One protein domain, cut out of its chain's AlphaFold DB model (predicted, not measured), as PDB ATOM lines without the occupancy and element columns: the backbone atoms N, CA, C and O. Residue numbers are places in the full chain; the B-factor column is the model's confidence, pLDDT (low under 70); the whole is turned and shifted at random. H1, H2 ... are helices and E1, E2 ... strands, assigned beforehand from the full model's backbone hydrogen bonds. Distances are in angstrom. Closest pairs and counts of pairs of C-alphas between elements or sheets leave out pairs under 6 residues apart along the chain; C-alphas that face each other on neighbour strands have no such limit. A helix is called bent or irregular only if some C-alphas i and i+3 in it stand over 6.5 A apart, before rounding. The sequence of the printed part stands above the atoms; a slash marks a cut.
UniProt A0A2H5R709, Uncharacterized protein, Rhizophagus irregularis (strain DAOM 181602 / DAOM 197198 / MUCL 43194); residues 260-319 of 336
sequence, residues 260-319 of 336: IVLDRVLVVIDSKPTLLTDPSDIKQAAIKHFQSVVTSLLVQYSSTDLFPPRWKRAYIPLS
ATOM      1  N   ILE A 260      57.392  35.633  26.133       60.25
ATOM      2  CA  ILE A 260      57.154  36.051  27.508       60.25
ATOM      3  C   ILE A 260      58.244  35.367  28.323       60.25
ATOM      4  O   ILE A 260      58.420  34.151  28.226       60.25
ATOM      5  N   VAL A 261      59.005  36.150  29.081       74.38
ATOM      6  CA  VAL A 261      60.012  35.623  30.002       74.38
ATOM      7  C   VAL A 261      59.322  35.392  31.336       74.38
ATOM      8  O   VAL A 261      58.839  36.336  31.953       74.38
ATOM      9  N   LEU A 262      59.250  34.131  31.753       75.12
ATOM     10  CA  LEU A 262      58.761  33.758  33.073       75.12
ATOM     11  C   LEU A 262      59.952  33.736  34.028       75.12
ATOM     12  O   LEU A 262      60.894  32.974  33.820       75.12
ATOM     13  N   ASP A 263      59.916  34.576  35.054       77.94
ATOM     14  CA  ASP A 263      60.937  34.638  36.099       77.94
ATOM     15  C   ASP A 263      60.592  33.741  37.295       77.94
ATOM     16  O   ASP A 263      61.482  33.345  38.048       77.94
ATOM     17  N   ARG A 264      59.306  33.399  37.471       81.25
ATOM     18  CA  ARG A 264      58.820  32.489  38.516       81.25
ATOM     19  C   ARG A 264      57.610  31.699  38.039       81.25
ATOM     20  O   ARG A 264      56.726  32.246  37.384       81.25
ATOM     21  N   VAL A 265      57.529  30.424  38.412       81.44
ATOM     22  CA  VAL A 265      56.372  29.567  38.096       81.44
ATOM     23  C   VAL A 265      55.959  28.785  39.334       81.44
ATOM     24  O   VAL A 265      56.781  28.115  39.953       81.44
ATOM     25  N   LEU A 266      54.679  28.859  39.701       85.88
ATOM     26  CA  LEU A 266      54.119  28.068  40.793       85.88
ATOM     27  C   LEU A 266      53.642  26.715  40.252       85.88
ATOM     28  O   LEU A 266      52.736  26.660  39.423       85.88
ATOM     29  N   VAL A 267      54.238  25.627  40.732       86.56
ATOM     30  CA  VAL A 267      53.865  24.251  40.373       86.56
ATOM     31  C   VAL A 267      53.454  23.466  41.612       86.56
ATOM     32  O   VAL A 267      53.880  23.772  42.721       86.56
ATOM     33  N   VAL A 268      52.637  22.430  41.442       84.06
ATOM     34  CA  VAL A 268      52.298  21.506  42.531       84.06
ATOM     35  C   VAL A 268      53.193  20.275  42.418       84.06
ATOM     36  O   VAL A 268      53.076  19.516  41.456       84.06
ATOM     37  N   ILE A 269      54.090  20.089  43.387       81.31
ATOM     38  CA  ILE A 269      54.969  18.914  43.509       81.31
ATOM     39  C   ILE A 269      54.594  18.225  44.821       81.31
ATOM     40  O   ILE A 269      54.508  18.885  45.855       81.31
ATOM     41  N   ASP A 270      54.292  16.926  44.776       82.94
ATOM     42  CA  ASP A 270      53.876  16.130  45.943       82.94
ATOM     43  C   ASP A 270      52.742  16.776  46.761       82.94
ATOM     44  O   ASP A 270      52.783  16.861  47.991       82.94
ATOM     45  N   SER A 271      51.723  17.281  46.056       83.38
ATOM     46  CA  SER A 271      50.561  17.979  46.631       83.38
ATOM     47  C   SER A 271      50.896  19.264  47.401       83.38
ATOM     48  O   SER A 271      50.044  19.789  48.121       83.38
ATOM     49  N   LYS A 272      52.109  19.808  47.241       80.88
ATOM     50  CA  LYS A 272      52.538  21.077  47.837       80.88
ATOM     51  C   LYS A 272      52.810  22.130  46.756       80.88
ATOM     52  O   LYS A 272      53.533  21.848  45.795       80.88
ATOM     53  N   PRO A 273      52.270  23.355  46.900       85.50
ATOM     54  CA  PRO A 273      52.596  24.452  46.000       85.50
ATOM     55  C   PRO A 273      54.065  24.850  46.193       85.50
ATOM     56  O   PRO A 273      54.476  25.249  47.281       85.50
ATOM     57  N   THR A 274      54.854  24.717  45.132       84.69
ATOM     58  CA  THR A 274      56.293  24.986  45.091       84.69
ATOM     59  C   THR A 274      56.568  26.058  44.044       84.69
ATOM     60  O   THR A 274      56.147  25.936  42.894       84.69
ATOM     61  N   LEU A 275      57.257  27.128  44.440       87.94
ATOM     62  CA  LEU A 275      57.616  28.224  43.544       87.94
ATOM     63  C   LEU A 275      58.990  27.959  42.922       87.94
ATOM     64  O   LEU A 275      59.999  27.946  43.626       87.94
ATOM     65  N   LEU A 276      59.027  27.771  41.606       86.69
ATOM     66  CA  LEU A 276      60.260  27.637  40.838       86.69
ATOM     67  C   LEU A 276      60.805  29.020  40.495       86.69
ATOM     68  O   LEU A 276      60.053  29.895  40.065       86.69
ATOM     69  N   THR A 277      62.109  29.193  40.685       86.31
ATOM     70  CA  THR A 277      62.852  30.428  40.370       86.31
ATOM     71  C   THR A 277      64.073  30.167  39.484       86.31
ATOM     72  O   THR A 277      64.612  31.106  38.906       86.31
ATOM     73  N   ASP A 278      64.495  28.905  39.339       88.75
ATOM     74  CA  ASP A 278      65.572  28.522  38.429       88.75
ATOM     75  C   ASP A 278      65.078  28.512  36.964       88.75
ATOM     76  O   ASP A 278      64.038  27.906  36.675       88.75
ATOM     77  N   PRO A 279      65.794  29.147  36.015       86.12
ATOM     78  CA  PRO A 279      65.372  29.221  34.615       86.12
ATOM     79  C   PRO A 279      65.202  27.863  33.917       86.12
ATOM     80  O   PRO A 279      64.339  27.730  33.042       86.12
ATOM     81  N   SER A 280      66.012  26.860  34.264       88.50
ATOM     82  CA  SER A 280      65.914  25.518  33.680       88.50
ATOM     83  C   SER A 280      64.659  24.811  34.183       88.50
ATOM     84  O   SER A 280      63.888  24.272  33.380       88.50
ATOM     85  N   ASP A 281      64.402  24.887  35.487       87.00
ATOM     86  CA  ASP A 281      63.215  24.287  36.106       87.00
ATOM     87  C   ASP A 281      61.923  24.953  35.615       87.00
ATOM     88  O   ASP A 281      60.957  24.266  35.271       87.00
ATOM     89  N   ILE A 282      61.922  26.286  35.491       87.06
ATOM     90  CA  ILE A 282      60.816  27.059  34.907       87.06
ATOM     91  C   ILE A 282      60.539  26.612  33.468       87.06
ATOM     92  O   ILE A 282      59.383  26.377  33.103       87.06
ATOM     93  N   LYS A 283      61.587  26.455  32.648       86.62
ATOM     94  CA  LYS A 283      61.448  26.008  31.256       86.62
ATOM     95  C   LYS A 283      60.835  24.611  31.177       86.62
ATOM     96  O   LYS A 283      59.916  24.399  30.387       86.62
ATOM     97  N   GLN A 284      61.310  23.669  31.992       85.19
ATOM     98  CA  GLN A 284      60.779  22.303  32.009       85.19
ATOM     99  C   GLN A 284      59.329  22.258  32.502       85.19
ATOM    100  O   GLN A 284      58.491  21.583  31.900       85.19
ATOM    101  N   ALA A 285      59.005  23.024  33.544       86.19
ATOM    102  CA  ALA A 285      57.640  23.151  34.042       86.19
ATOM    103  C   ALA A 285      56.687  23.720  32.980       86.19
ATOM    104  O   ALA A 285      55.594  23.181  32.793       86.19
ATOM    105  N   ALA A 286      57.110  24.755  32.247       82.81
ATOM    106  CA  ALA A 286      56.324  25.339  31.163       82.81
ATOM    107  C   ALA A 286      56.099  24.341  30.014       82.81
ATOM    108  O   ALA A 286      54.961  24.163  29.580       82.81
ATOM    109  N   ILE A 287      57.150  23.639  29.562       81.00
ATOM    110  CA  ILE A 287      57.038  22.600  28.521       81.00
ATOM    111  C   ILE A 287      56.028  21.532  28.948       81.00
ATOM    112  O   ILE A 287      55.084  21.246  28.211       81.00
ATOM    113  N   LYS A 288      56.187  20.994  30.162       82.06
ATOM    114  CA  LYS A 288      55.291  19.972  30.711       82.06
ATOM    115  C   LYS A 288      53.846  20.467  30.783       82.06
ATOM    116  O   LYS A 288      52.939  19.745  30.371       82.06
ATOM    117  N   HIS A 289      53.624  21.689  31.272       81.88
ATOM    118  CA  HIS A 289      52.295  22.292  31.353       81.88
ATOM    119  C   HIS A 289      51.628  22.353  29.975       81.88
ATOM    120  O   HIS A 289      50.563  21.765  29.795       81.88
ATOM    121  N   PHE A 290      52.268  22.972  28.981       74.75
ATOM    122  CA  PHE A 290      51.662  23.146  27.658       74.75
ATOM    123  C   PHE A 290      51.486  21.831  26.890       74.75
ATOM    124  O   PHE A 290      50.491  21.676  26.188       74.75
ATOM    125  N   GLN A 291      52.376  20.851  27.072       74.56
ATOM    126  CA  GLN A 291      52.173  19.507  26.518       74.56
ATOM    127  C   GLN A 291      50.965  18.799  27.150       74.56
ATOM    128  O   GLN A 291      50.217  18.127  26.440       74.56
ATOM    129  N   SER A 292      50.749  18.982  28.459       69.31
ATOM    130  CA  SER A 292      49.636  18.368  29.203       69.31
ATOM    131  C   SER A 292      48.277  19.051  28.989       69.31
ATOM    132  O   SER A 292      47.234  18.404  29.012       69.31
ATOM    133  N   VAL A 293      48.264  20.368  28.759       65.50
ATOM    134  CA  VAL A 293      47.028  21.139  28.541       65.50
ATOM    135  C   VAL A 293      46.405  20.818  27.185       65.50
ATOM    136  O   VAL A 293      45.185  20.796  27.049       65.50
ATOM    137  N   VAL A 294      47.237  20.530  26.180       55.91
ATOM    138  CA  VAL A 294      46.778  20.206  24.821       55.91
ATOM    139  C   VAL A 294      46.438  18.715  24.675       55.91
ATOM    140  O   VAL A 294      45.948  18.303  23.629       55.91
ATOM    141  N   THR A 295      46.602  17.894  25.722       48.59
ATOM    142  CA  THR A 295      46.331  16.443  25.694       48.59
ATOM    143  C   THR A 295      44.837  16.094  25.720       48.59
ATOM    144  O   THR A 295      44.397  15.191  26.427       48.59
ATOM    145  N   SER A 296      44.021  16.738  24.886       52.50
ATOM    146  CA  SER A 296      43.017  15.923  24.202       52.50
ATOM    147  C   SER A 296      43.822  14.974  23.318       52.50
ATOM    148  O   SER A 296      44.657  15.455  22.552       52.50
ATOM    149  N   LEU A 297      43.650  13.651  23.456       53.19
ATOM    150  CA  LEU A 297      44.224  12.708  22.492       53.19
ATOM    151  C   LEU A 297      43.977  13.285  21.097       53.19
ATOM    152  O   LEU A 297      42.850  13.697  20.811       53.19
ATOM    153  N   LEU A 298      45.014  13.361  20.261       55.09
ATOM    154  CA  LEU A 298      44.827  13.592  18.836       55.09
ATOM    155  C   LEU A 298      43.946  12.443  18.349       55.09
ATOM    156  O   LEU A 298      44.429  11.349  18.068       55.09
ATOM    157  N   VAL A 299      42.630  12.653  18.362       58.41
ATOM    158  CA  VAL A 299      41.677  11.708  17.808       58.41
ATOM    159  C   VAL A 299      41.895  11.809  16.316       58.41
ATOM    160  O   VAL A 299      41.429  12.741  15.663       58.41
ATOM    161  N   GLN A 300      42.696  10.888  15.798       61.69
ATOM    162  CA  GLN A 300      42.877  10.764  14.373       61.69
ATOM    163  C   GLN A 300      41.565  10.223  13.817       61.69
ATOM    164  O   GLN A 300      41.167   9.086  14.067       61.69
ATOM    165  N   TYR A 301      40.841  11.088  13.125       65.62
ATOM    166  CA  TYR A 301      39.598  10.721  12.480       65.62
ATOM    167  C   TYR A 301      39.925  10.111  11.119       65.62
ATOM    168  O   TYR A 301      40.455  10.789  10.246       65.62
ATOM    169  N   SER A 302      39.589   8.837  10.927       67.50
ATOM    170  CA  SER A 302      39.778   8.150   9.641       67.50
ATOM    171  C   SER A 302      38.781   8.596   8.561       67.50
ATOM    172  O   SER A 302      38.924   8.212   7.407       67.50
ATOM    173  N   SER A 303      37.752   9.366   8.932       70.62
ATOM    174  CA  SER A 303      36.751   9.938   8.027       70.62
ATOM    175  C   SER A 303      36.135  11.204   8.635       70.62
ATOM    176  O   SER A 303      35.996  11.314   9.859       70.62
ATOM    177  N   THR A 304      35.705  12.132   7.778       71.62
ATOM    178  CA  THR A 304      34.931  13.330   8.148       71.62
ATOM    179  C   THR A 304      33.597  12.979   8.816       71.62
ATOM    180  O   THR A 304      33.099  13.741   9.648       71.62
ATOM    181  N   ASP A 305      33.054  11.782   8.568       73.62
ATOM    182  CA  ASP A 305      31.854  11.265   9.241       73.62
ATOM    183  C   ASP A 305      32.040  11.058  10.744       73.62
ATOM    184  O   ASP A 305      31.063  11.022  11.500       73.62
ATOM    185  N   LEU A 306      33.283  10.942  11.202       76.31
ATOM    186  CA  LEU A 306      33.607  10.780  12.614       76.31
ATOM    187  C   LEU A 306      33.865  12.123  13.305       76.31
ATOM    188  O   LEU A 306      34.019  12.163  14.527       76.31
ATOM    189  N   PHE A 307      33.879  13.232  12.557       78.19
ATOM    190  CA  PHE A 307      34.134  14.548  13.128       78.19
ATOM    191  C   PHE A 307      32.996  14.968  14.076       78.19
ATOM    192  O   PHE A 307      31.822  14.673  13.834       78.19
ATOM    193  N   PRO A 308      33.296  15.739  15.134       78.69
ATOM    194  CA  PRO A 308      32.275  16.406  15.927       78.69
ATOM    195  C   PRO A 308      31.361  17.272  15.038       78.69
ATOM    196  O   PRO A 308      31.852  17.864  14.070       78.69
ATOM    197  N   PRO A 309      30.065  17.438  15.375       77.81
ATOM    198  CA  PRO A 309      29.101  18.164  14.539       77.81
ATOM    199  C   PRO A 309      29.560  19.563  14.104       77.81
ATOM    200  O   PRO A 309      29.301  19.971  12.973       77.81
ATOM    201  N   ARG A 310      30.300  20.272  14.975       77.94
ATOM    202  CA  ARG A 310      30.882  21.590  14.668       77.94
ATOM    203  C   ARG A 310      31.818  21.559  13.455       77.94
ATOM    204  O   ARG A 310      31.803  22.484  12.655       77.94
ATOM    205  N   TRP A 311      32.617  20.499  13.324       76.56
ATOM    206  CA  TRP A 311      33.627  20.365  12.279       76.56
ATOM    207  C   TRP A 311      33.048  19.729  11.023       76.56
ATOM    208  O   TRP A 311      33.422  20.144   9.936       76.56
ATOM    209  N   LYS A 312      32.071  18.818  11.141       80.75
ATOM    210  CA  LYS A 312      31.374  18.262   9.967       80.75
ATOM    211  C   LYS A 312      30.909  19.361   9.020       80.75
ATOM    212  O   LYS A 312      31.236  19.314   7.848       80.75
ATOM    213  N   ARG A 313      30.240  20.395   9.541       77.44
ATOM    214  CA  ARG A 313      29.742  21.504   8.714       77.44
ATOM    215  C   ARG A 313      30.846  22.231   7.939       77.44
ATOM    216  O   ARG A 313      30.620  22.599   6.797       77.44
ATOM    217  N   ALA A 314      32.008  22.439   8.554       77.00
ATOM    218  CA  ALA A 314      33.112  23.182   7.949       77.00
ATOM    219  C   ALA A 314      33.839  22.399   6.843       77.00
ATOM    220  O   ALA A 314      34.421  23.010   5.955       77.00
ATOM    221  N   TYR A 315      33.802  21.063   6.899       73.31
ATOM    222  CA  TYR A 315      34.512  20.176   5.971       73.31
ATOM    223  C   TYR A 315      33.578  19.428   5.003       73.31
ATOM    224  O   TYR A 315      34.025  18.511   4.316       73.31
ATOM    225  N   ILE A 316      32.288  19.788   4.935       79.19
ATOM    226  CA  ILE A 316      31.383  19.267   3.900       79.19
ATOM    227  C   ILE A 316      31.835  19.814   2.537       79.19
ATOM    228  O   ILE A 316      31.976  21.033   2.404       79.19
ATOM    229  N   PRO A 317      32.035  18.949   1.524       79.56
ATOM    230  CA  PRO A 317      32.330  19.387   0.168       79.56
ATOM    231  C   PRO A 317      31.282  20.370  -0.350       79.56
ATOM    232  O   PRO A 317      30.078  20.121  -0.264       79.56
ATOM    233  N   LEU A 318      31.746  21.490  -0.899       81.50
ATOM    234  CA  LEU A 318      30.878  22.446  -1.578       81.50
ATOM    235  C   LEU A 318      30.293  21.799  -2.838       81.50
ATOM    236  O   LEU A 318      31.028  21.175  -3.599       81.50
ATOM    237  N   SER A 319      28.989  21.979  -3.074       82.25
ATOM    238  CA  SER A 319      28.259  21.378  -4.207       82.25
ATOM    239  C   SER A 319      28.839  21.732  -5.573       82.25
ATOM    240  O   SER A 319      28.718  20.957  -6.516       82.25
TER     241      SER A 319
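AT A GLANCE: This is residues 260 to 319 of the 336 residues of an uncharacterized protein of Rhizophagus irregularis (strain DAOM 181602 / DAOM 197198 / MUCL 43194) (UniProt A0A2H5R709). A hairpin, E1 and E2, with H1 packed on it makes one end of a rod; a thin link leads to H2. The printed part has 60 residues with two named antiparallel strands, then two named helices: mixed class. It is extended, with a radius of gyration of the C-alphas of 19.3 A, spanning 57 by 26 by 16 A.

IN THESE COORDINATES: E1, residues 265 to 269, begins at C-alpha 265 (56.372, 29.567, 38.096); E2 is residues 272 to 276. H1, residues 279 to 293, is 20.9 A long; H2, residues 309 to 314, ends at C-alpha 314 (33.112, 23.182, 7.949).

HOW THE PARTS SIT: In the hairpin E1 and E2, N 267 and O 274 are within hydrogen-bond range, 2.9 A. C-alphas 265 and 282, the closest of E1 and H1, are 6.0 A apart. H1 has every O i to N i+4 pair within range; H2 has 0 of 2, and 1 of 3 O i to N i+3 pairs.

THE WHOLE: The farthest C-alphas, 272 and 319, are 57.4 A apart. The printed part has no cut. The link H1 to H2 is long. Residues 260 and 292 to 302 have pLDDT under 70.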